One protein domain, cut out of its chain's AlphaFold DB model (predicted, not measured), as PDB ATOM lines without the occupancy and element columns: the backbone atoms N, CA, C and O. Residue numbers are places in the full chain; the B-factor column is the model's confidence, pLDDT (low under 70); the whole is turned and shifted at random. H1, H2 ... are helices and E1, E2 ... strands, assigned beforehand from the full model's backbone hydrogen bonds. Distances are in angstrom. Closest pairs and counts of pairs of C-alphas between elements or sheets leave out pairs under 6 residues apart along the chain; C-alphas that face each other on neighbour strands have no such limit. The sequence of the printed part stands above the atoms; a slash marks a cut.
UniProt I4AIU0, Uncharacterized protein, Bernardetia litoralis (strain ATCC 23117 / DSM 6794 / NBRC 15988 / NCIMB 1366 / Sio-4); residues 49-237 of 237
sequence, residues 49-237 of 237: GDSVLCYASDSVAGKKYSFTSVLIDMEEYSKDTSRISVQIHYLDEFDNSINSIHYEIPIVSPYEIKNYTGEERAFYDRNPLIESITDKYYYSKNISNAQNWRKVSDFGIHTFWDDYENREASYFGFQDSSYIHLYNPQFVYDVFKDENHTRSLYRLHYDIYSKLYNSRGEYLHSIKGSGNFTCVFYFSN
ATOM      1  N   GLY A  49      11.434  97.271  19.713       37.06
ATOM      2  CA  GLY A  49      10.411  96.225  19.922       37.06
ATOM      3  C   GLY A  49      10.863  94.941  20.637       37.06
ATOM      4  O   GLY A  49      10.151  94.449  21.510       37.06
ATOM      5  N   ASP A  50      12.036  94.402  20.295       35.22
ATOM      6  CA  ASP A  50      12.410  93.031  20.699       35.22
ATOM      7  C   ASP A  50      13.086  92.946  22.061       35.22
ATOM      8  O   ASP A  50      12.803  92.047  22.851       35.22
ATOM      9  N   SER A  51      13.946  93.917  22.374       37.53
ATOM     10  CA  SER A  51      14.571  93.983  23.689       37.53
ATOM     11  C   SER A  51      13.549  94.354  24.758       37.53
ATOM     12  O   SER A  51      13.585  93.778  25.831       37.53
ATOM     13  N   VAL A  52      12.580  95.230  24.475       40.81
ATOM     14  CA  VAL A  52      11.587  95.666  25.471       40.81
ATOM     15  C   VAL A  52      10.695  94.514  25.936       40.81
ATOM     16  O   VAL A  52      10.349  94.477  27.109       40.81
ATOM     17  N   LEU A  53      10.369  93.537  25.085       40.78
ATOM     18  CA  LEU A  53       9.455  92.454  25.469       40.78
ATOM     19  C   LEU A  53      10.143  91.245  26.109       40.78
ATOM     20  O   LEU A  53       9.544  90.636  26.992       40.78
ATOM     21  N   CYS A  54      11.399  90.957  25.753       35.72
ATOM     22  CA  CYS A  54      12.212  89.956  26.454       35.72
ATOM     23  C   CYS A  54      12.853  90.503  27.750       35.72
ATOM     24  O   CYS A  54      12.974  89.766  28.725       35.72
ATOM     25  N   TYR A  55      13.242  91.788  27.805       37.34
ATOM     26  CA  TYR A  55      13.816  92.403  29.018       37.34
ATOM     27  C   TYR A  55      12.763  92.823  30.043       37.34
ATOM     28  O   TYR A  55      13.055  92.822  31.237       37.34
ATOM     29  N   ALA A  56      11.546  93.195  29.630       37.06
ATOM     30  CA  ALA A  56      10.516  93.552  30.601       37.06
ATOM     31  C   ALA A  56       9.991  92.315  31.364       37.06
ATOM     32  O   ALA A  56       9.505  92.466  32.483       37.06
ATOM     33  N   SER A  57      10.144  91.100  30.818       37.38
ATOM     34  CA  SER A  57       9.857  89.847  31.533       37.38
ATOM     35  C   SER A  57      10.930  89.440  32.548       37.38
ATOM     36  O   SER A  57      10.574  88.940  33.612       37.38
ATOM     37  N   ASP A  58      12.212  89.708  32.269       29.91
ATOM     38  CA  ASP A  58      13.345  89.257  33.087       29.91
ATOM     39  C   ASP A  58      14.225  90.434  33.558       29.91
ATOM     40  O   ASP A  58      15.269  90.732  32.994       29.91
ATOM     41  N   SER A  59      13.864  91.032  34.696       28.83
ATOM     42  CA  SER A  59      14.767  91.738  35.636       28.83
ATOM     43  C   SER A  59      15.592  92.965  35.163       28.83
ATOM     44  O   SER A  59      16.516  92.924  34.360       28.83
ATOM     45  N   VAL A  60      15.308  94.080  35.842       29.47
ATOM     46  CA  VAL A  60      15.856  95.438  35.702       29.47
ATOM     47  C   VAL A  60      17.320  95.573  36.156       29.47
ATOM     48  O   VAL A  60      17.633  95.288  37.311       29.47
ATOM     49  N   ALA A  61      18.164  96.196  35.323       29.56
ATOM     50  CA  ALA A  61      19.271  97.044  35.786       29.56
ATOM     51  C   ALA A  61      19.571  98.187  34.789       29.56
ATOM     52  O   ALA A  61      19.891  97.953  33.628       29.56
ATOM     53  N   GLY A  62      19.481  99.436  35.266       44.12
ATOM     54  CA  GLY A  62      19.926 100.657  34.571       44.12
ATOM     55  C   GLY A  62      18.832 101.522  33.928       44.12
ATOM     56  O   GLY A  62      19.040 102.722  33.788       44.12
ATOM     57  N   LYS A  63      17.668 100.947  33.599       50.56
ATOM     58  CA  LYS A  63      16.462 101.624  33.079       50.56
ATOM     59  C   LYS A  63      15.223 100.914  33.641       50.56
ATOM     60  O   LYS A  63      15.179  99.686  33.609       50.56
ATOM     61  N   LYS A  64      14.264 101.645  34.222       56.66
ATOM     62  CA  LYS A  64      13.113 101.045  34.926       56.66
ATOM     63  C   LYS A  64      11.953 100.838  33.947       56.66
ATOM     64  O   LYS A  64      11.535 101.782  33.287       56.66
ATOM     65  N   TYR A  65      11.414  99.624  33.883       56.00
ATOM     66  CA  TYR A  65      10.149  99.347  33.201       56.00
ATOM     67  C   TYR A  65       9.042  99.193  34.241       56.00
ATOM     68  O   TYR A  65       9.273  98.603  35.299       56.00
ATOM     69  N   SER A  66       7.850  99.717  33.961       58.47
ATOM     70  CA  SER A  66       6.676  99.474  34.805       58.47
ATOM     71  C   SER A  66       5.525  98.901  33.989       58.47
ATOM     72  O   SER A  66       5.293  99.299  32.850       58.47
ATOM     73  N   PHE A  67       4.823  97.942  34.590       60.69
ATOM     74  CA  PHE A  67       3.616  97.343  34.038       60.69
ATOM     75  C   PHE A  67       2.433  97.853  34.840       60.69
ATOM     76  O   PHE A  67       2.298  97.538  36.026       60.69
ATOM     77  N   THR A  68       1.566  98.623  34.200       62.75
ATOM     78  CA  THR A  68       0.290  99.018  34.794       62.75
ATOM     79  C   THR A  68      -0.834  98.509  33.924       62.75
ATOM     80  O   THR A  68      -0.681  98.385  32.713       62.75
ATOM     81  N   SER A  69      -1.962  98.161  34.535       66.00
ATOM     82  CA  SER A  69      -3.144  97.825  33.761       66.00
ATOM     83  C   SER A  69      -4.355  98.614  34.214       66.00
ATOM     84  O   SER A  69      -4.542  98.873  35.405       66.00
ATOM     85  N   VAL A  70      -5.157  99.018  33.235       72.38
ATOM     86  CA  VAL A  70      -6.386  99.778  33.441       72.38
ATOM     87  C   VAL A  70      -7.530  99.052  32.751       72.38
ATOM     88  O   VAL A  70      -7.381  98.569  31.629       72.38
ATOM     89  N   LEU A  71      -8.670  98.985  33.434       76.94
ATOM     90  CA  LEU A  71      -9.904  98.474  32.856       76.94
ATOM     91  C   LEU A  71     -10.610  99.571  32.071       76.94
ATOM     92  O   LEU A  71     -10.832 100.666  32.592       76.94
ATOM     93  N   ILE A  72     -10.965  99.251  30.836       73.44
ATOM     94  CA  ILE A  72     -11.667 100.129  29.908       73.44
ATOM     95  C   ILE A  72     -13.001  99.471  29.566       73.44
ATOM     96  O   ILE A  72     -13.055  98.288  29.222       73.44
ATOM     97  N   ASP A  73     -14.073 100.246  29.679       73.12
ATOM     98  CA  ASP A  73     -15.405  99.844  29.246       73.12
ATOM     99  C   ASP A  73     -15.474  99.775  27.711       73.12
ATOM    100  O   ASP A  73     -14.892 100.611  27.014       73.12
ATOM    101  N   MET A  74     -16.179  98.781  27.175       73.31
ATOM    102  CA  MET A  74     -16.450  98.669  25.748       73.31
ATOM    103  C   MET A  74     -17.952  98.748  25.452       73.31
ATOM    104  O   MET A  74     -18.510  97.833  24.857       73.31
ATOM    105  N   GLU A  75     -18.588  99.874  25.789       66.94
ATOM    106  CA  GLU A  75     -20.038 100.113  25.632       66.94
ATOM    107  C   GLU A  75     -20.612  99.834  24.230       66.94
ATOM    108  O   GLU A  75     -21.796  99.531  24.086       66.94
ATOM    109  N   GLU A  76     -19.799  99.950  23.176       65.88
ATOM    110  CA  GLU A  76     -20.222  99.654  21.798       65.88
ATOM    111  C   GLU A  76     -20.359  98.148  21.516       65.88
ATOM    112  O   GLU A  76     -20.939  97.750  20.503       65.88
ATOM    113  N   TYR A  77     -19.833  97.311  22.406       63.12
ATOM    114  CA  TYR A  77     -19.981  95.864  22.407       63.12
ATOM    115  C   TYR A  77     -21.071  95.478  23.407       63.12
ATOM    116  O   TYR A  77     -21.452  96.264  24.272       63.12
ATOM    117  N   SER A  78     -21.629  94.270  23.283       61.56
ATOM    118  CA  SER A  78     -22.531  93.742  24.314       61.56
ATOM    119  C   SER A  78     -21.904  93.973  25.690       61.56
ATOM    120  O   SER A  78     -20.733  93.639  25.855       61.56
ATOM    121  N   LYS A  79     -22.679  94.510  26.645       63.88
ATOM    122  CA  LYS A  79     -22.269  94.920  28.007       63.88
ATOM    123  C   LYS A  79     -21.509  93.867  28.830       63.88
ATOM    124  O   LYS A  79     -21.114  94.137  29.950       63.88
ATOM    125  N   ASP A  80     -21.306  92.675  28.289       61.97
ATOM    126  CA  ASP A  80     -20.507  91.599  28.860       61.97
ATOM    127  C   ASP A  80     -19.056  91.627  28.359       61.97
ATOM    128  O   ASP A  80     -18.367  90.611  28.411       61.97
ATOM    129  N   THR A  81     -18.586  92.736  27.777       71.81
ATOM    130  CA  THR A  81     -17.210  92.860  27.290       71.81
ATOM    131  C   THR A  81     -16.562  94.156  27.752       71.81
ATOM    132  O   THR A  81     -17.017  95.238  27.410       71.81
ATOM    133  N   SER A  82     -15.468  94.041  28.495       79.00
ATOM    134  CA  SER A  82     -14.571  95.143  28.850       79.00
ATOM    135  C   SER A  82     -13.152  94.823  28.378       79.00
ATOM    136  O   SER A  82     -12.939  93.867  27.627       79.00
ATOM    137  N   ARG A  83     -12.156  95.621  28.770       80.44
ATOM    138  CA  ARG A  83     -10.777  95.444  28.312       80.44
ATOM    139  C   ARG A  83      -9.747  95.743  29.388       80.44
ATOM    140  O   ARG A  83      -9.847  96.763  30.060       80.44
ATOM    141  N   ILE A  84      -8.716  94.907  29.486       80.88
ATOM    142  CA  ILE A  84      -7.466  95.227  30.182       80.88
ATOM    143  C   ILE A  84      -6.532  95.907  29.182       80.88
ATOM    144  O   ILE A  84      -6.082  95.265  28.234       80.88
ATOM    145  N   SER A  85      -6.212  97.176  29.413       78.31
ATOM    146  CA  SER A  85      -5.102  97.857  28.744       78.31
ATOM    147  C   SER A  85      -3.871  97.738  29.635       78.31
ATOM    148  O   SER A  85      -3.809  98.392  30.677       78.31
ATOM    149  N   VAL A  86      -2.936  96.855  29.282       74.00
ATOM    150  CA  VAL A  86      -1.650  96.691  29.972       74.00
ATOM    151  C   VAL A  86      -0.630  97.585  29.292       74.00
ATOM    152  O   VAL A  86      -0.228  97.323  28.161       74.00
ATOM    153  N   GLN A  87      -0.207  98.627  29.988       71.56
ATOM    154  CA  GLN A  87       0.788  99.576  29.522       71.56
ATOM    155  C   GLN A  87       2.149  99.153  30.052       71.56
ATOM    156  O   GLN A  87       2.341  98.976  31.259       71.56
ATOM    157  N   ILE A  88       3.091  98.996  29.133       69.06
ATOM    158  CA  ILE A  88       4.503  98.874  29.444       69.06
ATOM    159  C   ILE A  88       5.051 100.294  29.347       69.06
ATOM    160  O   ILE A  88       4.970 100.931  28.294       69.06
ATOM    161  N   HIS A  89       5.568 100.826  30.445       65.00
ATOM    162  CA  HIS A  89       6.223 102.129  30.452       65.00
ATOM    163  C   HIS A  89       7.726 101.927  30.450       65.00
ATOM    164  O   HIS A  89       8.253 101.187  31.283       65.00
ATOM    165  N   TYR A  90       8.406 102.621  29.547       64.19
ATOM    166  CA  TYR A  90       9.834 102.851  29.663       64.19
ATOM    167  C   TYR A  90      10.026 104.120  30.495       64.19
ATOM    168  O   TYR A  90       9.496 105.166  30.134       64.19
ATOM    169  N   LEU A  91      10.730 104.040  31.624       66.00
ATOM    170  CA  LEU A  91      11.032 105.219  32.433       66.00
ATOM    171  C   LEU A  91      12.418 105.759  32.075       66.00
ATOM    172  O   LEU A  91      13.387 104.995  31.988       66.00
ATOM    173  N   ASP A  92      12.503 107.072  31.870       66.56
ATOM    174  CA  ASP A  92      13.779 107.762  31.697       66.56
ATOM    175  C   ASP A  92      14.568 107.863  33.016       66.56
ATOM    176  O   ASP A  92      14.158 107.376  34.071       66.56
ATOM    177  N   GLU A  93      15.743 108.492  32.960       71.75
ATOM    178  CA  GLU A  93      16.603 108.698  34.132       71.75
ATOM    179  C   GLU A  93      15.985 109.605  35.218       71.75
ATOM    180  O   GLU A  93      16.500 109.662  36.335       71.75
ATOM    181  N   PHE A  94      14.866 110.270  34.914       77.31
ATOM    182  CA  PHE A  94      14.097 111.139  35.806       77.31
ATOM    183  C   PHE A  94      12.748 110.526  36.218       77.31
ATOM    184  O   PHE A  94      11.910 111.229  36.781       77.31
ATOM    185  N   ASP A  95      12.536 109.229  35.967       69.88
ATOM    186  CA  ASP A  95      11.286 108.506  36.223       69.88
ATOM    187  C   ASP A  95      10.065 109.032  35.426       69.88
ATOM    188  O   ASP A  95       8.919 108.734  35.772       69.88
ATOM    189  N   ASN A  96      10.276 109.763  34.325       66.88
ATOM    190  CA  ASN A  96       9.191 110.120  33.413       66.88
ATOM    191  C   ASN A  96       8.859 108.942  32.495       66.88
ATOM    192  O   ASN A  96       9.748 108.301  31.930       66.88
ATOM    193  N   SER A  97       7.562 108.691  32.303       62.34
ATOM    194  CA  SER A  97       7.088 107.705  31.333       62.34
ATOM    195  C   SER A  97       7.346 108.184  29.911       62.34
ATOM    196  O   SER A  97       6.767 109.171  29.467       62.34
ATOM    197  N   ILE A  98       8.135 107.411  29.182       59.44
ATOM    198  CA  ILE A  98       8.251 107.451  27.734       59.44
ATOM    199  C   ILE A  98       7.424 106.279  27.194       59.44
ATOM    200  O   ILE A  98       7.530 105.137  27.658       59.44
ATOM    201  N   ASN A  99       6.545 106.580  26.244       55.91
ATOM    202  CA  ASN A  99       5.569 105.624  25.733       55.91
ATOM    203  C   ASN A  99       6.252 104.418  25.057       55.91
ATOM    204  O   ASN A  99       7.249 104.587  24.355       55.91
ATOM    205  N   SER A 100       5.740 103.197  25.291       66.06
ATOM    206  CA  SER A 100       6.353 101.971  24.757       66.06
ATOM    207  C   SER A 100       5.348 101.027  24.076       66.06
ATOM    208  O   SER A 100       5.122 101.156  22.876       66.06
ATOM    209  N   ILE A 101       4.717 100.088  24.780       67.81
ATOM    210  CA  ILE A 101       3.871  99.039  24.189       67.81
ATOM    211  C   ILE A 101       2.652  98.812  25.083       67.81
ATOM    212  O   ILE A 101       2.753  98.833  26.306       67.81
ATOM    213  N   HIS A 102       1.490  98.629  24.467       73.25
ATOM    214  CA  HIS A 102       0.208  98.416  25.119       73.25
ATOM    215  C   HIS A 102      -0.388  97.096  24.637       73.25
ATOM    216  O   HIS A 102      -0.575  96.899  23.432       73.25
ATOM    217  N   TYR A 103      -0.711  96.207  25.574       76.94
ATOM    218  CA  TYR A 103      -1.562  95.053  25.307       76.94
ATOM    219  C   TYR A 103      -3.003  95.405  25.613       76.94
ATOM    220  O   TYR A 103      -3.314  95.927  26.677       76.94
ATOM    221  N   GLU A 104      -3.884  95.072  24.691       81.50
ATOM    222  CA  GLU A 104      -5.309  95.329  24.790       81.50
ATOM    223  C   GLU A 104      -6.008  93.973  24.809       81.50
ATOM    224  O   GLU A 104      -6.076  93.292  23.787       81.50
ATOM    225  N   ILE A 105      -6.458  93.540  25.986       83.88
ATOM    226  CA  ILE A 105      -6.963  92.184  26.217       83.88
ATOM    227  C   ILE A 105      -8.457  92.265  26.537       83.88
ATOM    228  O   ILE A 105      -8.816  92.861  27.555       83.88
ATOM    229  N   PRO A 106      -9.348  91.699  25.707       82.75
ATOM    230  CA  PRO A 106     -10.778  91.725  25.979       82.75
ATOM    231  C   PRO A 106     -11.109  90.817  27.173       82.75
ATOM    232  O   PRO A 106     -10.670  89.672  27.234       82.75
ATOM    233  N   ILE A 107     -11.919  91.305  28.105       82.38
ATOM    234  CA  ILE A 107     -12.525  90.509  29.174       82.38
ATOM    235  C   ILE A 107     -13.974  90.283  28.786       82.38
ATOM    236  O   ILE A 107     -14.706  91.248  28.588       82.38
ATOM    237  N   VAL A 108     -14.400  89.024  28.725       81.81
ATOM    238  CA  VAL A 108     -15.804  88.674  28.497       81.81
ATOM    239  C   VAL A 108     -16.415  88.233  29.822       81.81
ATOM    240  O   VAL A 108     -16.368  87.056  30.173       81.81
ATOM    241  N   SER A 109     -16.926  89.197  30.581       85.75
ATOM    242  CA  SER A 109     -17.590  88.989  31.868       85.75
ATOM    243  C   SER A 109     -18.673  90.051  32.043       85.75
ATOM    244  O   SER A 109     -18.409  91.210  31.726       85.75
ATOM    245  N   PRO A 110     -19.845  89.707  32.606       85.56
ATOM    246  CA  PRO A 110     -20.837  90.699  33.003       85.56
ATOM    247  C   PRO A 110     -20.243  91.730  33.971       85.56
ATOM    248  O   PRO A 110     -19.474  91.370  34.871       85.56
ATOM    249  N   TYR A 111     -20.613  92.998  33.789       86.19
ATOM    250  CA  TYR A 111     -20.287  94.092  34.702       86.19
ATOM    251  C   TYR A 111     -21.393  95.148  34.750       86.19
ATOM    252  O   TYR A 111     -22.231  95.266  33.856       86.19
ATOM    253  N   GLU A 112     -21.355  95.959  35.800       86.19
ATOM    254  CA  GLU A 112     -22.152  97.173  35.946       86.19
ATOM    255  C   GLU A 112     -21.234  98.396  35.957       86.19
ATOM    256  O   GLU A 112     -20.193  98.390  36.614       86.19
ATOM    257  N   ILE A 113     -21.622  99.474  35.274       84.94
ATOM    258  CA  ILE A 113     -20.925 100.760  35.384       84.94
ATOM    259  C   ILE A 113     -21.452 101.522  36.600       84.94
ATOM    260  O   ILE A 113     -22.656 101.757  36.723       84.94
ATOM    261  N   LYS A 114     -20.548 101.913  37.505       84.12
ATOM    262  CA  LYS A 114     -20.856 102.738  38.684       84.12
ATOM    263  C   LYS A 114     -19.840 103.864  38.824       84.12
ATOM    264  O   LYS A 114     -18.675 103.717  38.457       84.12
ATOM    265  N   ASN A 115     -20.272 104.985  39.396       81.94
ATOM    266  CA  ASN A 115     -19.366 106.071  39.755       81.94
ATOM    267  C   ASN A 115     -18.571 105.683  41.012       81.94
ATOM    268  O   ASN A 115     -19.152 105.382  42.054       81.94
ATOM    269  N   TYR A 116     -17.246 105.711  40.913       78.00
ATOM    270  CA  TYR A 116     -16.319 105.481  42.008       78.00
ATOM    271  C   TYR A 116     -15.300 106.618  42.057       78.00
ATOM    272  O   TYR A 116     -14.567 106.867  41.100       78.00
ATOM    273  N   THR A 117     -15.242 107.324  43.189       81.19
ATOM    274  CA  THR A 117     -14.332 108.468  43.408       81.19
ATOM    275  C   THR A 117     -14.421 109.573  42.342       81.19
ATOM    276  O   THR A 117     -13.445 110.274  42.102       81.19
ATOM    277  N   GLY A 118     -15.595 109.757  41.725       78.06
ATOM    278  CA  GLY A 118     -15.826 110.781  40.702       78.06
ATOM    279  C   GLY A 118     -15.635 110.300  39.262       78.06
ATOM    280  O   GLY A 118     -15.826 111.097  38.348       78.06
ATOM    281  N   GLU A 119     -15.309 109.024  39.046       78.19
ATOM    282  CA  GLU A 119     -15.081 108.439  37.721       78.19
ATOM    283  C   GLU A 119     -15.945 107.192  37.510       78.19
ATOM    284  O   GLU A 119     -16.180 106.418  38.439       78.19
ATOM    285  N   GLU A 120     -16.413 106.968  36.285       81.44
ATOM    286  CA  GLU A 120     -17.154 105.755  35.929       81.44
ATOM    287  C   GLU A 120     -16.207 104.555  35.837       81.44
ATOM    288  O   GLU A 120     -15.154 104.606  35.196       81.44
ATOM    289  N   ARG A 121     -16.563 103.468  36.526       82.62
ATOM    290  CA  ARG A 121     -15.777 102.234  36.607       82.62
ATOM    291  C   ARG A 121     -16.675 101.021  36.399       82.62
ATOM    292  O   ARG A 121     -17.825 101.016  36.832       82.62
ATOM    293  N   ALA A 122     -16.117  99.981  35.784       84.56
ATOM    294  CA  ALA A 122     -16.765  98.682  35.639       84.56
ATOM    295  C   ALA A 122     -16.604  97.841  36.910       84.56
ATOM    296  O   ALA A 122     -15.480  97.584  37.347       84.56
ATOM    297  N   PHE A 123     -17.731  97.414  37.474       87.75
ATOM    298  CA  PHE A 123     -17.840  96.551  38.643       87.75
ATOM    299  C   PHE A 123     -18.297  95.159  38.226       87.75
ATOM    300  O   PHE A 123     -19.342  95.017  37.598       87.75
ATOM    301  N   TYR A 124     -17.538  94.141  38.609       89.38
ATOM    302  CA  TYR A 124     -17.776  92.756  38.210       89.38
ATOM    303  C   TYR A 124     -18.294  91.922  39.372       89.38
ATOM    304  O   TYR A 124     -17.993  92.194  40.539       89.38
ATOM    305  N   ASP A 125     -18.951  90.822  39.025       88.69
ATOM    306  CA  ASP A 125     -19.018  89.667  39.906       88.69
ATOM    307  C   ASP A 125     -17.667  88.947  39.899       88.69
ATOM    308  O   ASP A 125     -17.047  88.739  38.852       88.69
ATOM    309  N   ARG A 126     -17.197  88.538  41.082       88.94
ATOM    310  CA  ARG A 126     -15.846  87.980  41.223       88.94
ATOM    311  C   ARG A 126     -15.648  86.698  40.423       88.94
ATOM    312  O   ARG A 126     -14.676  86.597  39.686       88.94
ATOM    313  N   ASN A 127     -16.546  85.728  40.563       90.56
ATOM    314  CA  ASN A 127     -16.346  84.412  39.952       90.56
ATOM    315  C   ASN A 127     -16.366  84.460  38.412       90.56
ATOM    316  O   ASN A 127     -15.407  83.956  37.828       90.56
ATOM    317  N   PRO A 128     -17.352  85.103  37.747       89.25
ATOM    318  CA  PRO A 128     -17.368  85.205  36.285       89.25
ATOM    319  C   PRO A 128     -16.136  85.915  35.720       89.25
ATOM    320  O   PRO A 128     -15.551  85.457  34.740       89.25
ATOM    321  N   LEU A 129     -15.684  86.990  36.375       88.88
ATOM    322  CA  LEU A 129     -14.479  87.695  35.957       88.88
ATOM    323  C   LEU A 129     -13.253  86.784  36.036       88.88
ATOM    324  O   LEU A 129     -12.496  86.694  35.071       88.88
ATOM    325  N   ILE A 130     -13.048  86.120  37.176       90.69
ATOM    326  CA  ILE A 130     -11.888  85.246  37.373       90.69
ATOM    327  C   ILE A 130     -11.915  84.086  36.379       90.69
ATOM    328  O   ILE A 130     -10.881  83.780  35.792       90.69
ATOM    329  N   GLU A 131     -13.077  83.496  36.114       89.19
ATOM    330  CA  GLU A 131     -13.235  82.476  35.074       89.19
ATOM    331  C   GLU A 131     -12.862  83.014  33.685       89.19
ATOM    332  O   GLU A 131     -12.125  82.361  32.950       89.19
ATOM    333  N   SER A 132     -13.285  84.236  33.348       85.56
ATOM    334  CA  SER A 132     -13.031  84.834  32.031       85.56
ATOM    335  C   SER A 132     -11.548  85.073  31.720       85.56
ATOM    336  O   SER A 132     -11.203  85.175  30.542       85.56
ATOM    337  N   ILE A 133     -10.690  85.137  32.749       87.44
ATOM    338  CA  ILE A 133      -9.242  85.395  32.651       87.44
ATOM    339  C   ILE A 133      -8.370  84.221  33.129       87.44
ATOM    340  O   ILE A 133      -7.144  84.304  33.066       87.44
ATOM    341  N   THR A 134      -8.972  83.135  33.624       91.25
ATOM    342  CA  THR A 134      -8.232  81.944  34.061       91.25
ATOM    343  C   THR A 134      -7.952  81.042  32.872       91.25
ATOM    344  O   THR A 134      -8.877  80.521  32.257       91.25
ATOM    345  N   ASP A 135      -6.669  80.812  32.601       93.06
ATOM    346  CA  ASP A 135      -6.189  79.866  31.587       93.06
ATOM    347  C   ASP A 135      -6.798  80.123  30.194       93.06
ATOM    348  O   ASP A 135      -7.284  79.226  29.502       93.06
ATOM    349  N   LYS A 136      -6.818  81.398  29.793       91.81
ATOM    350  CA  LYS A 136      -7.522  81.865  28.600       91.81
ATOM    351  C   LYS A 136      -6.572  82.418  27.551       91.81
ATOM    352  O   LYS A 136      -5.776  83.310  27.830       91.81
ATOM    353  N   TYR A 137      -6.701  81.921  26.323       90.81
ATOM    354  CA  TYR A 137      -6.022  82.467  25.150       90.81
ATOM    355  C   TYR A 137      -6.888  83.520  24.461       90.81
ATOM    356  O   TYR A 137      -8.058  83.276  24.154       90.81
ATOM    357  N   TYR A 138      -6.278  84.660  24.157       87.75
ATOM    358  CA  TYR A 138      -6.860  85.746  23.385       87.75
ATOM    359  C   TYR A 138      -6.040  85.939  22.122       87.75
ATOM    360  O   TYR A 138      -4.823  86.095  22.181       87.75
ATOM    361  N   TYR A 139      -6.714  85.926  20.979       86.00
ATOM    362  CA  TYR A 139      -6.074  85.979  19.673       86.00
ATOM    363  C   TYR A 139      -6.344  87.315  19.006       86.00
ATOM    364  O   TYR A 139      -7.457  87.847  19.090       86.00
ATOM    365  N   SER A 140      -5.329  87.843  18.333       80.62
ATOM    366  CA  SER A 140      -5.510  88.997  17.475       80.62
ATOM    367  C   SER A 140      -6.231  88.558  16.207       80.62
ATOM    368  O   SER A 140      -5.876  87.556  15.581       80.62
ATOM    369  N   LYS A 141      -7.265  89.305  15.822       70.69
ATOM    370  CA  LYS A 141      -7.875  89.180  14.500       70.69
ATOM    371  C   LYS A 141      -7.440  90.370  13.673       70.69
ATOM    372  O   LYS A 141      -7.359  91.471  14.195       70.69
ATOM    373  N   ASN A 142      -7.158  90.129  12.398       61.75
ATOM    374  CA  ASN A 142      -6.684  91.115  11.435       61.75
ATOM    375  C   ASN A 142      -7.542  92.398  11.452       61.75
ATOM    376  O   ASN A 142      -8.579  92.481  10.788       61.75
ATOM    377  N   ILE A 143      -7.112  93.400  12.225       56.09
ATOM    378  CA  ILE A 143      -7.795  94.686  12.311       56.09
ATOM    379  C   ILE A 143      -7.343  95.491  11.098       56.09
ATOM    380  O   ILE A 143      -6.459  96.341  11.173       56.09
ATOM    381  N   SER A 144      -7.979  95.243   9.956       49.59
ATOM    382  CA  SER A 144      -7.781  96.030   8.737       49.59
ATOM    383  C   SER A 144      -8.209  97.499   8.876       49.59
ATOM    384  O   SER A 144      -8.076  98.286   7.942       49.59
ATOM    385  N   ASN A 145      -8.674  97.896  10.065       49.97
ATOM    386  CA  ASN A 145      -9.103  99.240  10.386       49.97
ATOM    387  C   ASN A 145      -8.411  99.783  11.649       49.97
ATOM    388  O   ASN A 145      -8.975  99.803  12.745       49.97
ATOM    389  N   ALA A 146      -7.190 100.289  11.470       51.84
ATOM    390  CA  ALA A 146      -6.416 100.974  12.505       51.84
ATOM    391  C   ALA A 146      -7.091 102.246  13.065       51.84
ATOM    392  O   ALA A 146      -6.535 102.870  13.961       51.84
ATOM    393  N   GLN A 147      -8.258 102.672  12.563       52.69
ATOM    394  CA  GLN A 147      -9.003 103.811  13.116       52.69
ATOM    395  C   GLN A 147      -9.944 103.407  14.264       52.69
ATOM    396  O   GLN A 147     -10.250 104.243  15.108       52.69
ATOM    397  N   ASN A 148     -10.337 102.129  14.361       56.03
ATOM    398  CA  ASN A 148     -11.302 101.635  15.356       56.03
ATOM    399  C   ASN A 148     -10.726 100.563  16.297       56.03
ATOM    400  O   ASN A 148     -11.472  99.826  16.929       56.03
ATOM    401  N   TRP A 149      -9.403 100.474  16.443       57.03
ATOM    402  CA  TRP A 149      -8.748  99.456  17.282       57.03
ATOM    403  C   TRP A 149      -9.119  99.531  18.781       57.03
ATOM    404  O   TRP A 149      -9.121  98.525  19.490       57.03
ATOM    405  N   ARG A 150      -9.502 100.715  19.278       57.22
ATOM    406  CA  ARG A 150     -10.052 100.883  20.641       57.22
ATOM    407  C   ARG A 150     -11.472 100.332  20.794       57.22
ATOM    408  O   ARG A 150     -11.977 100.230  21.902       57.22
ATOM    409  N   LYS A 151     -12.110  99.996  19.675       61.75
ATOM    410  CA  LYS A 151     -13.496  99.558  19.543       61.75
ATOM    411  C   LYS A 151     -13.544  98.191  18.864       61.75
ATOM    412  O   LYS A 151     -14.364  97.994  17.977       61.75
ATOM    413  N   VAL A 152     -12.653  97.265  19.228       67.50
ATOM    414  CA  VAL A 152     -12.705  95.846  18.805       67.50
ATOM    415  C   VAL A 152     -12.490  94.901  19.975       67.50
ATOM    416  O   VAL A 152     -11.575  95.111  20.759       67.50
ATOM    417  N   SER A 153     -13.303  93.858  20.119       69.12
ATOM    418  CA  SER A 153     -13.204  92.887  21.225       69.12
ATOM    419  C   SER A 153     -12.168  91.784  20.981       69.12
ATOM    420  O   SER A 153     -12.321  90.664  21.461       69.12
ATOM    421  N   ASP A 154     -11.112  92.100  20.235       78.12
ATOM    422  CA  ASP A 154     -10.014  91.190  19.926       78.12
ATOM    423  C   ASP A 154      -8.751  91.603  20.688       78.12
ATOM    424  O   ASP A 154      -8.604  92.759  21.093       78.12
ATOM    425  N   PHE A 155      -7.826  90.658  20.870       80.12
ATOM    426  CA  PHE A 155      -6.518  90.977  21.434       80.12
ATOM    427  C   PHE A 155      -5.742  91.903  20.491       80.12
ATOM    428  O   PHE A 155      -5.617  91.629  19.296       80.12
ATOM    429  N   GLY A 156      -5.212  92.990  21.039       77.00
ATOM    430  CA  GLY A 156      -4.428  93.978  20.312       77.00
ATOM    431  C   GLY A 156      -3.071  94.216  20.956       77.00
ATOM    432  O   GLY A 156      -2.914  94.132  22.174       77.00
ATOM    433  N   ILE A 157      -2.088  94.546  20.122       72.50
ATOM    434  CA  ILE A 157      -0.791  95.053  20.563       72.50
ATOM    435  C   ILE A 157      -0.565  96.360  19.832       72.50
ATOM    436  O   ILE A 157      -0.649  96.417  18.604       72.50
ATOM    437  N   HIS A 158      -0.307  97.411  20.595       67.31
ATOM    438  CA  HIS A 158      -0.179  98.755  20.067       67.31
ATOM    439  C   HIS A 158       1.043  99.432  20.659       67.31
ATOM    440  O   HIS A 158       1.371  99.243  21.822       67.31
ATOM    441  N   THR A 159       1.691 100.271  19.870       62.03
ATOM    442  CA  THR A 159       2.705 101.201  20.362       62.03
ATOM    443  C   THR A 159       2.117 102.595  20.389       62.03
ATOM    444  O   THR A 159       1.552 103.045  19.387       62.03
ATOM    445  N   PHE A 160       2.268 103.282  21.512       56.41
ATOM    446  CA  PHE A 160       2.014 104.710  21.589       56.41
ATOM    447  C   PHE A 160       3.337 105.438  21.374       56.41
ATOM    448  O   PHE A 160       4.324 105.126  22.028       56.41
ATOM    449  N   TRP A 161       3.351 106.384  20.441       52.88
ATOM    450  CA  TRP A 161       4.500 107.243  20.169       52.88
ATOM    451  C   TRP A 161       4.054 108.692  20.311       52.88
ATOM    452  O   TRP A 161       2.953 109.036  19.876       52.88
ATOM    453  N   ASP A 162       4.912 109.533  20.883       44.94
ATOM    454  CA  ASP A 162       4.667 110.979  20.980       44.94
ATOM    455  C   ASP A 162       4.910 111.715  19.651       44.94
ATOM    456  O   ASP A 162       4.466 112.848  19.483       44.94
ATOM    457  N   ASP A 163       5.573 111.064  18.687       50.72
ATOM    458  CA  ASP A 163       5.939 111.633  17.388       50.72
ATOM    459  C   ASP A 163       5.344 110.818  16.225       50.72
ATOM    460  O   ASP A 163       5.416 109.585  16.187       50.72
ATOM    461  N   TYR A 164       4.758 111.532  15.263       36.94
ATOM    462  CA  TYR A 164       4.155 110.989  14.051       36.94
ATOM    463  C   TYR A 164       5.191 110.329  13.126       36.94
ATOM    464  O   TYR A 164       4.869 109.314  12.512       36.94
ATOM    465  N   GLU A 165       6.434 110.827  13.061       43.00
ATOM    466  CA  GLU A 165       7.484 110.212  12.225       43.00
ATOM    467  C   GLU A 165       7.933 108.840  12.770       43.00
ATOM    468  O   GLU A 165       8.184 107.908  12.004       43.00
ATOM    469  N   ASN A 166       7.898 108.646  14.094       46.28
ATOM    470  CA  ASN A 166       8.189 107.354  14.731       46.28
ATOM    471  C   ASN A 166       7.087 106.302  14.499       46.28
ATOM    472  O   ASN A 166       7.329 105.098  14.606       46.28
ATOM    473  N   ARG A 167       5.871 106.733  14.136       42.00
ATOM    474  CA  ARG A 167       4.738 105.841  13.857       42.00
ATOM    475  C   ARG A 167       4.927 105.044  12.564       42.00
ATOM    476  O   ARG A 167       4.563 103.867  12.533       42.00
ATOM    477  N   GLU A 168       5.498 105.647  11.518       38.41
ATOM    478  CA  GLU A 168       5.776 104.957  10.243       38.41
ATOM    479  C   GLU A 168       6.884 103.900  10.373       38.41
ATOM    480  O   GLU A 168       6.872 102.902   9.646       38.41
ATOM    481  N   ALA A 169       7.782 104.084  11.347       36.62
ATOM    482  CA  ALA A 169       8.819 103.130  11.738       36.62
ATOM    483  C   ALA A 169       8.326 102.048  12.721       36.62
ATOM    484  O   ALA A 169       9.090 101.151  13.081       36.62
ATOM    485  N   SER A 170       7.066 102.105  13.172       44.53
ATOM    486  CA  SER A 170       6.547 101.150  14.152       44.53
ATOM    487  C   SER A 170       6.228  99.791  13.518       44.53
ATOM    488  O   SER A 170       5.505  99.675  12.529       44.53
ATOM    489  N   TYR A 171       6.781  98.737  14.118       50.81
ATOM    490  CA  TYR A 171       6.699  97.345  13.655       50.81
ATOM    491  C   TYR A 171       5.478  96.576  14.195       50.81
ATOM    492  O   TYR A 171       5.431  95.345  14.172       50.81
ATOM    493  N   PHE A 172       4.475  97.311  14.679       50.28
ATOM    494  CA  PHE A 172       3.202  96.776  15.164       50.28
ATOM    495  C   PHE A 172       2.075  97.114  14.178       50.28
ATOM    496  O   PHE A 172       1.037  97.661  14.553       50.28
ATOM    497  N   GLY A 173       2.304  96.799  12.896       50.84
ATOM    498  CA  GLY A 173       1.273  96.776  11.854       50.84
ATOM    499  C   GLY A 173       0.206  95.694  12.100       50.84
ATOM    500  O   GLY A 173       0.027  95.237  13.229       50.84
ATOM    501  N   PHE A 174      -0.508  95.276  11.044       56.69
ATOM    502  CA  PHE A 174      -1.594  94.278  11.091       56.69
ATOM    503  C   PHE A 174      -1.263  93.082  12.005       56.69
ATOM    504  O   PHE A 174      -0.458  92.226  11.654       56.69
ATOM    505  N   GLN A 175      -1.892  93.013  13.181       62.56
ATOM    506  CA  GLN A 175      -1.706  91.900  14.108       62.56
ATOM    507  C   GLN A 175      -2.642  90.761  13.706       62.56
ATOM    508  O   GLN A 175      -3.796  90.699  14.133       62.56
ATOM    509  N   ASP A 176      -2.155  89.849  12.872       64.44
ATOM    510  CA  ASP A 176      -2.835  88.590  12.583       64.44
ATOM    511  C   ASP A 176      -2.057  87.428  13.209       64.44
ATOM    512  O   ASP A 176      -0.829  87.354  13.124       64.44
ATOM    513  N   SER A 177      -2.784  86.499  13.830       73.56
ATOM    514  CA  SER A 177      -2.237  85.279  14.426       73.56
ATOM    515  C   SER A 177      -1.260  85.502  15.593       73.56
ATOM    516  O   SER A 177      -0.450  84.615  15.881       73.56
ATOM    517  N   SER A 178      -1.327  86.654  16.264       81.50
ATOM    518  CA  SER A 178      -0.711  86.883  17.576       81.50
ATOM    519  C   SER A 178      -1.657  86.382  18.674       81.50
ATOM    520  O   SER A 178      -2.875  86.345  18.483       81.50
ATOM    521  N   TYR A 179      -1.129  86.003  19.835       87.50
ATOM    522  CA  TYR A 179      -1.942  85.669  21.001       87.50
ATOM    523  C   TYR A 179      -1.288  86.097  22.308       87.50
ATOM    524  O   TYR A 179      -0.064  86.153  22.417       87.50
ATOM    525  N   ILE A 180      -2.124  86.309  23.316       85.62
ATOM    526  CA  ILE A 180      -1.727  86.329  24.719       85.62
ATOM    527  C   ILE A 180      -2.558  85.300  25.481       85.62
ATOM    528  O   ILE A 180      -3.763  85.174  25.281       85.62
ATOM    529  N   HIS A 181      -1.900  84.528  26.328       88.50
ATOM    530  CA  HIS A 181      -2.498  83.570  27.241       88.50
ATOM    531  C   HIS A 181      -2.415  84.152  28.637       88.50
ATOM    532  O   HIS A 181      -1.317  84.458  29.083       88.50
ATOM    533  N   LEU A 182      -3.548  84.324  29.309       88.44
ATOM    534  CA  LEU A 182      -3.586  84.698  30.718       88.44
ATOM    535  C   LEU A 182      -3.845  83.462  31.569       88.44
ATOM    536  O   LEU A 182      -4.730  82.666  31.259       88.44
ATOM    537  N   TYR A 183      -3.097  83.310  32.656       88.25
ATOM    538  CA  TYR A 183      -3.252  82.176  33.560       88.25
ATOM    539  C   TYR A 183      -2.961  82.550  35.010       88.25
ATOM    540  O   TYR A 183      -2.352  83.578  35.311       88.25
ATOM    541  N   ASN A 184      -3.424  81.681  35.915       87.69
ATOM    542  CA  ASN A 184      -3.174  81.769  37.352       87.69
ATOM    543  C   ASN A 184      -3.454  83.176  37.938       87.69
ATOM    544  O   ASN A 184      -2.538  83.810  38.466       87.69
ATOM    545  N   PRO A 185      -4.696  83.696  37.843       89.50
ATOM    546  CA  PRO A 185      -5.071  84.924  38.536       89.50
ATOM    547  C   PRO A 185      -4.937  84.740  40.048       89.50
ATOM    548  O   PRO A 185      -5.633  83.934  40.662       89.50
ATOM    549  N   GLN A 186      -4.052  85.519  40.664       89.00
ATOM    550  CA  GLN A 186      -3.792  85.470  42.096       89.00
ATOM    551  C   GLN A 186      -4.282  86.747  42.758       89.00
ATOM    552  O   GLN A 186      -3.783  87.838  42.482       89.00
ATOM    553  N   PHE A 187      -5.245  86.609  43.664       91.00
ATOM    554  CA  PHE A 187      -5.599  87.690  44.573       91.00
ATOM    555  C   PHE A 187      -4.393  88.036  45.452       91.00
ATOM    556  O   PHE A 187      -3.772  87.142  46.027       91.00
ATOM    557  N   VAL A 188      -4.079  89.326  45.566       89.31
ATOM    558  CA  VAL A 188      -2.974  89.803  46.406       89.31
ATOM    559  C   VAL A 188      -3.519  90.454  47.676       89.31
ATOM    560  O   VAL A 188      -3.223  89.985  48.770       89.31
ATOM    561  N   TYR A 189      -4.319  91.519  47.543       89.94
ATOM    562  CA  TYR A 189      -5.000  92.185  48.660       89.94
ATOM    563  C   TYR A 189      -6.130  93.108  48.175       89.94
ATOM    564  O   TYR A 189      -6.181  93.502  47.006       89.94
ATOM    565  N   ASP A 190      -7.022  93.491  49.091       90.25
ATOM    566  CA  ASP A 190      -8.004  94.553  48.862       90.25
ATOM    567  C   ASP A 190      -7.339  95.917  49.079       90.25
ATOM    568  O   ASP A 190      -6.870  96.230  50.171       90.25
ATOM    569  N   VAL A 191      -7.281  96.731  48.023       86.06
ATOM    570  CA  VAL A 191      -6.755  98.106  48.061       86.06
ATOM    571  C   VAL A 191      -7.710  99.015  48.833       86.06
ATOM    572  O   VAL A 191      -7.280  99.920  49.540       86.06
ATOM    573  N   PHE A 192      -9.012  98.781  48.673       84.19
ATOM    574  CA  PHE A 192     -10.073  99.499  49.366       84.19
ATOM    575  C   PHE A 192     -11.303  98.601  49.500       84.19
ATOM    576  O   PHE A 192     -11.598  97.819  48.594       84.19
ATOM    577  N   LYS A 193     -12.030  98.742  50.610       82.62
ATOM    578  CA  LYS A 193     -13.255  97.995  50.880       82.62
ATOM    579  C   LYS A 193     -14.228  98.843  51.696       82.62
ATOM    580  O   LYS A 193     -13.866  99.306  52.775       82.62
ATOM    581  N   ASP A 194     -15.443  99.010  51.186       80.88
ATOM    582  CA  ASP A 194     -16.588  99.549  51.924       80.88
ATOM    583  C   ASP A 194     -17.754  98.541  51.916       80.88
ATOM    584  O   ASP A 194     -17.582  97.388  51.511       80.88
ATOM    585  N   GLU A 195     -18.923  98.940  52.426       76.50
ATOM    586  CA  GLU A 195     -20.104  98.068  52.520       76.50
ATOM    587  C   GLU A 195     -20.638  97.612  51.154       76.50
ATOM    588  O   GLU A 195     -21.194  96.522  51.054       76.50
ATOM    589  N   ASN A 196     -20.413  98.383  50.091       79.94
ATOM    590  CA  ASN A 196     -21.008  98.169  48.772       79.94
ATOM    591  C   ASN A 196     -19.980  97.770  47.701       79.94
ATOM    592  O   ASN A 196     -20.347  97.206  46.669       79.94
ATOM    593  N   HIS A 197     -18.700  98.065  47.928       84.25
ATOM    594  CA  HIS A 197     -17.662  98.001  46.910       84.25
ATOM    595  C   HIS A 197     -16.349  97.458  47.465       84.25
ATOM    596  O   HIS A 197     -15.888  97.838  48.545       84.25
ATOM    597  N   THR A 198     -15.669  96.655  46.649       89.88
ATOM    598  CA  THR A 198     -14.296  96.227  46.911       89.88
ATOM    599  C   THR A 198     -13.415  96.501  45.698       89.88
ATOM    600  O   THR A 198     -13.715  96.074  44.587       89.88
ATOM    601  N   ARG A 199     -12.289  97.184  45.910       90.00
ATOM    602  CA  ARG A 199     -11.218  97.345  44.923       90.00
ATOM    603  C   ARG A 199     -10.101  96.377  45.287       90.00
ATOM    604  O   ARG A 199      -9.406  96.604  46.275       90.00
ATOM    605  N   SER A 200      -9.894  95.337  44.492       89.19
ATOM    606  CA  SER A 200      -8.873  94.322  44.771       89.19
ATOM    607  C   SER A 200      -7.749  94.353  43.745       89.19
ATOM    608  O   SER A 200      -7.971  94.556  42.551       89.19
ATOM    609  N   LEU A 201      -6.539  94.095  44.225       87.19
ATOM    610  CA  LEU A 201      -5.347  93.941  43.411       87.19
ATOM    611  C   LEU A 201      -5.088  92.457  43.149       87.19
ATOM    612  O   LEU A 201      -5.069  91.639  44.072       87.19
ATOM    613  N   TYR A 202      -4.880  92.131  41.880       85.69
ATOM    614  CA  TYR A 202      -4.571  90.798  41.389       85.69
ATOM    615  C   TYR A 202      -3.248  90.800  40.639       85.69
ATOM    616  O   TYR A 202      -2.917  91.754  39.935       85.69
ATOM    617  N   ARG A 203      -2.514  89.699  40.752       83.69
ATOM    618  CA  ARG A 203      -1.402  89.368  39.868       83.69
ATOM    619  C   ARG A 203      -1.906  88.395  38.808       83.69
ATOM    620  O   ARG A 203      -2.530  87.394  39.149       83.69
ATOM    621  N   LEU A 204      -1.632  88.694  37.545       80.62
ATOM    622  CA  LEU A 204      -1.971  87.852  36.401       80.62
ATOM    623  C   LEU A 204      -0.685  87.418  35.718       80.62
ATOM    624  O   LEU A 204       0.170  88.262  35.443       80.62
ATOM    625  N   HIS A 205      -0.536  86.118  35.474       82.38
ATOM    626  CA  HIS A 205       0.562  85.611  34.661       82.38
ATOM    627  C   HIS A 205       0.148  85.617  33.194       82.38
ATOM    628  O   HIS A 205      -1.038  85.472  32.881       82.38
ATOM    629  N   TYR A 206       1.124  85.789  32.308       81.31
ATOM    630  CA  TYR A 206       0.879  85.746  30.880       81.31
ATOM    631  C   TYR A 206       1.996  85.059  30.109       81.31
ATOM    632  O   TYR A 206       3.160  85.185  30.480       81.31
ATOM    633  N   ASP A 207       1.622  84.434  28.994       82.00
ATOM    634  CA  ASP A 207       2.520  84.042  27.909       82.00
ATOM    635  C   ASP A 207       2.048  84.734  26.626       82.00
ATOM    636  O   ASP A 207       0.857  84.744  26.315       82.00
ATOM    637  N   ILE A 208       2.960  85.318  25.859       79.69
ATOM    638  CA  ILE A 208       2.646  86.038  24.625       79.69
ATOM    639  C   ILE A 208       3.408  85.454  23.443       79.69
ATOM    640  O   ILE A 208       4.582  85.098  23.542       79.69
ATOM    641  N   TYR A 209       2.735  85.405  22.299       81.56
ATOM    642  CA  TYR A 209       3.336  85.233  20.986       81.56
ATOM    643  C   TYR A 209       2.824  86.347  20.084       81.56
ATOM    644  O   TYR A 209       1.617  86.494  19.900       81.56
ATOM    645  N   SER A 210       3.721  87.123  19.489       76.00
ATOM    646  CA  SER A 210       3.327  88.176  18.558       76.00
ATOM    647  C   SER A 210       4.111  88.086  17.267       76.00
ATOM    648  O   SER A 210       5.321  87.875  17.273       76.00
ATOM    649  N   LYS A 211       3.409  88.227  16.147       73.56
ATOM    650  CA  LYS A 211       4.026  88.422  14.839       73.56
ATOM    651  C   LYS A 211       4.166  89.918  14.584       73.56
ATOM    652  O   LYS A 211       3.186  90.659  14.645       73.56
ATOM    653  N   LEU A 212       5.385  90.347  14.282       68.94
ATOM    654  CA  LEU A 212       5.689  91.732  13.960       68.94
ATOM    655  C   LEU A 212       5.659  91.933  12.449       68.94
ATOM    656  O   LEU A 212       6.173  91.118  11.675       68.94
ATOM    657  N   TYR A 213       5.039  93.035  12.047       67.00
ATOM    658  CA  TYR A 213       4.861  93.431  10.659       67.00
ATOM    659  C   TYR A 213       5.233  94.900  10.528       67.00
ATOM    660  O   TYR A 213       4.854  95.712  11.376       67.00
ATOM    661  N   ASN A 214       5.939  95.270   9.463       61.75
ATOM    662  CA  ASN A 214       6.205  96.683   9.210       61.75
ATOM    663  C   ASN A 214       4.928  97.435   8.792       61.75
ATOM    664  O   ASN A 214       3.864  96.848   8.574       61.75
ATOM    665  N   SER A 215       5.043  98.753   8.631       60.69
ATOM    666  CA  SER A 215       3.944  99.634   8.214       60.69
ATOM    667  C   SER A 215       3.345  99.297   6.838       60.69
ATOM    668  O   SER A 215       2.232  99.723   6.536       60.69
ATOM    669  N   ARG A 216       4.032  98.489   6.019       62.94
ATOM    670  CA  ARG A 216       3.553  97.984   4.721       62.94
ATOM    671  C   ARG A 216       2.872  96.614   4.817       62.94
ATOM    672  O   ARG A 216       2.397  96.104   3.806       62.94
ATOM    673  N   GLY A 217       2.799  96.026   6.013       64.25
ATOM    674  CA  GLY A 217       2.219  94.703   6.251       64.25
ATOM    675  C   GLY A 217       3.152  93.542   5.906       64.25
ATOM    676  O   GLY A 217       2.701  92.401   5.822       64.25
ATOM    677  N   GLU A 218       4.444  93.800   5.704       67.62
ATOM    678  CA  GLU A 218       5.428  92.747   5.463       67.62
ATOM    679  C   GLU A 218       5.832  92.119   6.796       67.62
ATOM    680  O   GLU A 218       6.151  92.826   7.756       67.62
ATOM    681  N   TYR A 219       5.806  90.788   6.856       72.06
ATOM    682  CA  TYR A 219       6.241  90.045   8.035       72.06
ATOM    683  C   TYR A 219       7.730  90.272   8.292       72.06
ATOM    684  O   TYR A 219       8.545  90.156   7.376       72.06
ATOM    685  N   LEU A 220       8.069  90.537   9.549       67.00
ATOM    686  CA  LEU A 220       9.444  90.743   9.990       67.00
ATOM    687  C   LEU A 220       9.947  89.492  10.702       67.00
ATOM    688  O   LEU A 220      10.764  88.745  10.167       67.00
ATOM    689  N   HIS A 221       9.397  89.232  11.884       62.31
ATOM    690  CA  HIS A 221       9.697  88.076  12.719       62.31
ATOM    691  C   HIS A 221       8.599  87.908  13.774       62.31
ATOM    692  O   HIS A 221       7.601  88.632  13.789       62.31
ATOM    693  N   SER A 222       8.739  86.910  14.645       68.00
ATOM    694  CA  SER A 222       7.846  86.729  15.789       68.00
ATOM    695  C   SER A 222       8.600  86.808  17.100       68.00
ATOM    696  O   SER A 222       9.713  86.297  17.197       68.00
ATOM    697  N   ILE A 223       7.934  87.340  18.111       69.31
ATOM    698  CA  ILE A 223       8.407  87.419  19.484       69.31
ATOM    699  C   ILE A 223       7.611  86.471  20.378       69.31
ATOM    700  O   ILE A 223       6.434  86.194  20.131       69.31
ATOM    701  N   LYS A 224       8.272  85.979  21.424       71.38
ATOM    702  CA  LYS A 224       7.665  85.222  22.517       71.38
ATOM    703  C   LYS A 224       8.133  85.815  23.834       71.38
ATOM    704  O   LYS A 224       9.286  86.211  23.934       71.38
ATOM    705  N   GLY A 225       7.255  85.847  24.824       68.44
ATOM    706  CA  GLY A 225       7.599  86.300  26.167       68.44
ATOM    707  C   GLY A 225       6.639  85.729  27.197       68.44
ATOM    708  O   GLY A 225       5.564  85.245  26.847       68.44
ATOM    709  N   SER A 226       7.023  85.792  28.463       70.69
ATOM    710  CA  SER A 226       6.184  85.368  29.583       70.69
ATOM    711  C   SER A 226       6.452  86.257  30.780       70.69
ATOM    712  O   SER A 226       7.590  86.660  30.985       70.69
ATOM    713  N   GLY A 227       5.454  86.549  31.599       72.38
ATOM    714  CA  GLY A 227       5.668  87.409  32.752       72.38
ATOM    715  C   GLY A 227       4.451  87.521  33.644       72.38
ATOM    716  O   GLY A 227       3.559  86.674  33.641       72.38
ATOM    717  N   ASN A 228       4.421  88.589  34.435       71.81
ATOM    718  CA  ASN A 228       3.257  88.937  35.228       71.81
ATOM    719  C   ASN A 228       2.998  90.441  35.189       71.81
ATOM    720  O   ASN A 228       3.925  91.244  35.158       71.81
ATOM    721  N   PHE A 229       1.723  90.812  35.222       73.25
ATOM    722  CA  PHE A 229       1.308  92.188  35.457       73.25
ATOM    723  C   PHE A 229       0.318  92.249  36.614       73.25
ATOM    724  O   PHE A 229      -0.315  91.262  37.001       73.25
ATOM    725  N   THR A 230       0.214  93.440  37.192       76.88
ATOM    726  CA  THR A 230      -0.730  93.714  38.269       76.88
ATOM    727  C   THR A 230      -1.973  94.376  37.694       76.88
ATOM    728  O   THR A 230      -1.872  95.329  36.917       76.88
ATOM    729  N   CYS A 231      -3.142  93.873  38.080       80.00
ATOM    730  CA  CYS A 231      -4.435  94.403  37.678       80.00
ATOM    731  C   CYS A 231      -5.287  94.764  38.884       80.00
ATOM    732  O   CYS A 231      -5.238  94.116  39.929       80.00
ATOM    733  N   VAL A 232      -6.056  95.835  38.734       86.44
ATOM    734  CA  VAL A 232      -6.995  96.311  39.741       86.44
ATOM    735  C   VAL A 232      -8.397  96.060  39.217       86.44
ATOM    736  O   VAL A 232      -8.789  96.637  38.206       86.44
ATOM    737  N   PHE A 233      -9.153  95.243  39.943       88.06
ATOM    738  CA  PHE A 233     -10.550  94.956  39.651       88.06
ATOM    739  C   PHE A 233     -11.460  95.565  40.714       88.06
ATOM    740  O   PHE A 233     -11.099  95.643  41.894       88.06
ATOM    741  N   TYR A 234     -12.646  95.982  40.284       89.81
ATOM    742  CA  TYR A 234     -13.689  96.529  41.140       89.81
ATOM    743  C   TYR A 234     -14.827  95.513  41.219       89.81
ATOM    744  O   TYR A 234     -15.273  94.999  40.194       89.81
ATOM    745  N   PHE A 235     -15.278  95.210  42.430       90.56
ATOM    746  CA  PHE A 235     -16.331  94.238  42.706       90.56
ATOM    747  C   PHE A 235     -17.471  94.907  43.456       90.56
ATOM    748  O   PHE A 235     -17.224  95.697  44.373       90.56
ATOM    749  N   SER A 236     -18.699  94.578  43.066       84.56
ATOM    750  CA  SER A 236     -19.861  94.807  43.927       84.56
ATOM    751  C   SER A 236     -19.844  93.737  45.024       84.56
ATOM    752  O   SER A 236     -19.464  92.595  44.750       84.56
ATOM    753  N   ASN A 237     -20.167  94.112  46.263       71.50
ATOM    754  CA  ASN A 237     -20.303  93.146  47.362       71.50
ATOM    755  C   ASN A 237     -21.604  92.344  47.270       71.50
ATOM    756  O   ASN A 237     -22.611  92.909  46.786       71.50
TER     757      ASN A 237
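AT A GLANCE: This is residues 49 to 237 of the 237 residues of an uncharacterized protein of Bernardetia litoralis (strain ATCC 23117 / DSM 6794 / NBRC 15988 / NCIMB 1366 / Sio-4) (UniProt I4AIU0). A long, curled sheet, with E10, E9, E8 and E6 side by side, makes a bowl like part of a barrel, and the smaller sheet E1 E2 E3 E7 crosses its hollow side, so that the two make an incomplete, partly open barrel. The hairpin E4 and E5 extends the curled sheet at one end, H1 sits between the sheets toward the other end, and H2 packs where E3 and E8 come near. The printed part has 189 residues, with H1 E1 E2 E3 E4 E5 H2 E6 E7 H3 E8 E9 E10 along it, mostly strand. The larger sheet, order E4 E5 E10 E9 E8 E6, is mixed; the smaller, order E1 E2 E3 E7, is antiparallel. The whole is compact, with a radius of gyration of the C-alphas of 16.9 A and spans of 51 by 39 by 31 A.

IN THESE COORDINATES: Find C-alpha 49 at (10.411, 96.225, 19.922), where H1 begins and runs to residue 55. From C-alpha 65 at (10.149, 99.347, 33.201), E1 takes you to residue 73, 25.9 A away. E2, residues 81 to 91, spans 31.3 A, and E3, residues 97 to 108, spans 29.9 A and bends by 70 degrees at residue 100. Next come E4, residues 111 to 116, E5, residues 119 to 124, H2, residues 126 to 133, and E6, residues 136 to 139. Further on you reach E7, residues 156 to 158, and H3, residues 164 to 168. E8, residues 179 to 193, spans 34.2 A; E9, residues 197 to 213, spans 42.9 A; E10, residues 219 to 236, spans 44.6 A and ends with C-alpha 236 at (-19.861, 94.807, 43.927). Look for bends of 69 degrees at residue 184 in E8, 66 degrees at 209 in E9 and 71 degrees at 222 in E10.

HOW THE PARTS SIT: Begin with the larger sheet, which is strongly twisted and curled. E8, E9 and E10 form a meander, each strand the antiparallel neighbour of the one before; see N 203 and O 186 at 2.8 A, and N 204 and O 229 at 2.9 A. Edge strand E6 is antiparallel to E8, with N 138 and O 180 at 2.8 A. At the other edge E4 and E5 form a hairpin, with N 114 and O 121 at 2.9 A, and E5 is parallel to E10, with N 124 and O 234 at 2.9 A. E1, E2 and E3 form a second meander: compare N 70 and O 85, 3.0 A, with N 86 and O 103, 2.8 A. E7 is antiparallel to E3, with N 104 and O 156 at 2.9 A. E1 touches E10, the closest C-alphas being those of Ser 69 and Cys 231, 5.4 A apart. H2 touches E3, with the C-alphas of Val 108 and Ser 132 closest at 5.9 A. H1 touches E10, with the C-alphas of Cys 54 and Gly 225 closest at 5.9 A. H1 and H2 are on opposite faces of the larger sheet, while H3 is on neither sheet. In H2 every O i to N i+4 pair is within hydrogen-bond range; H1 has 2 of 3, and H3 has 0 of 1, with 1 of 2 O i to N i+3 pairs.

THE WHOLE: The C-alphas farthest apart, those of Glu 195 and Glu 218, are 53.8 A apart. The printed part has no cut, and residue 237 is the chain's last. The link E6 to E7, residues 140 to 155, is long. The mean pLDDT of the printed part is 70.5; among the 82 residues under 70 are 49 to 69, 142 to 153 and 158 to 176.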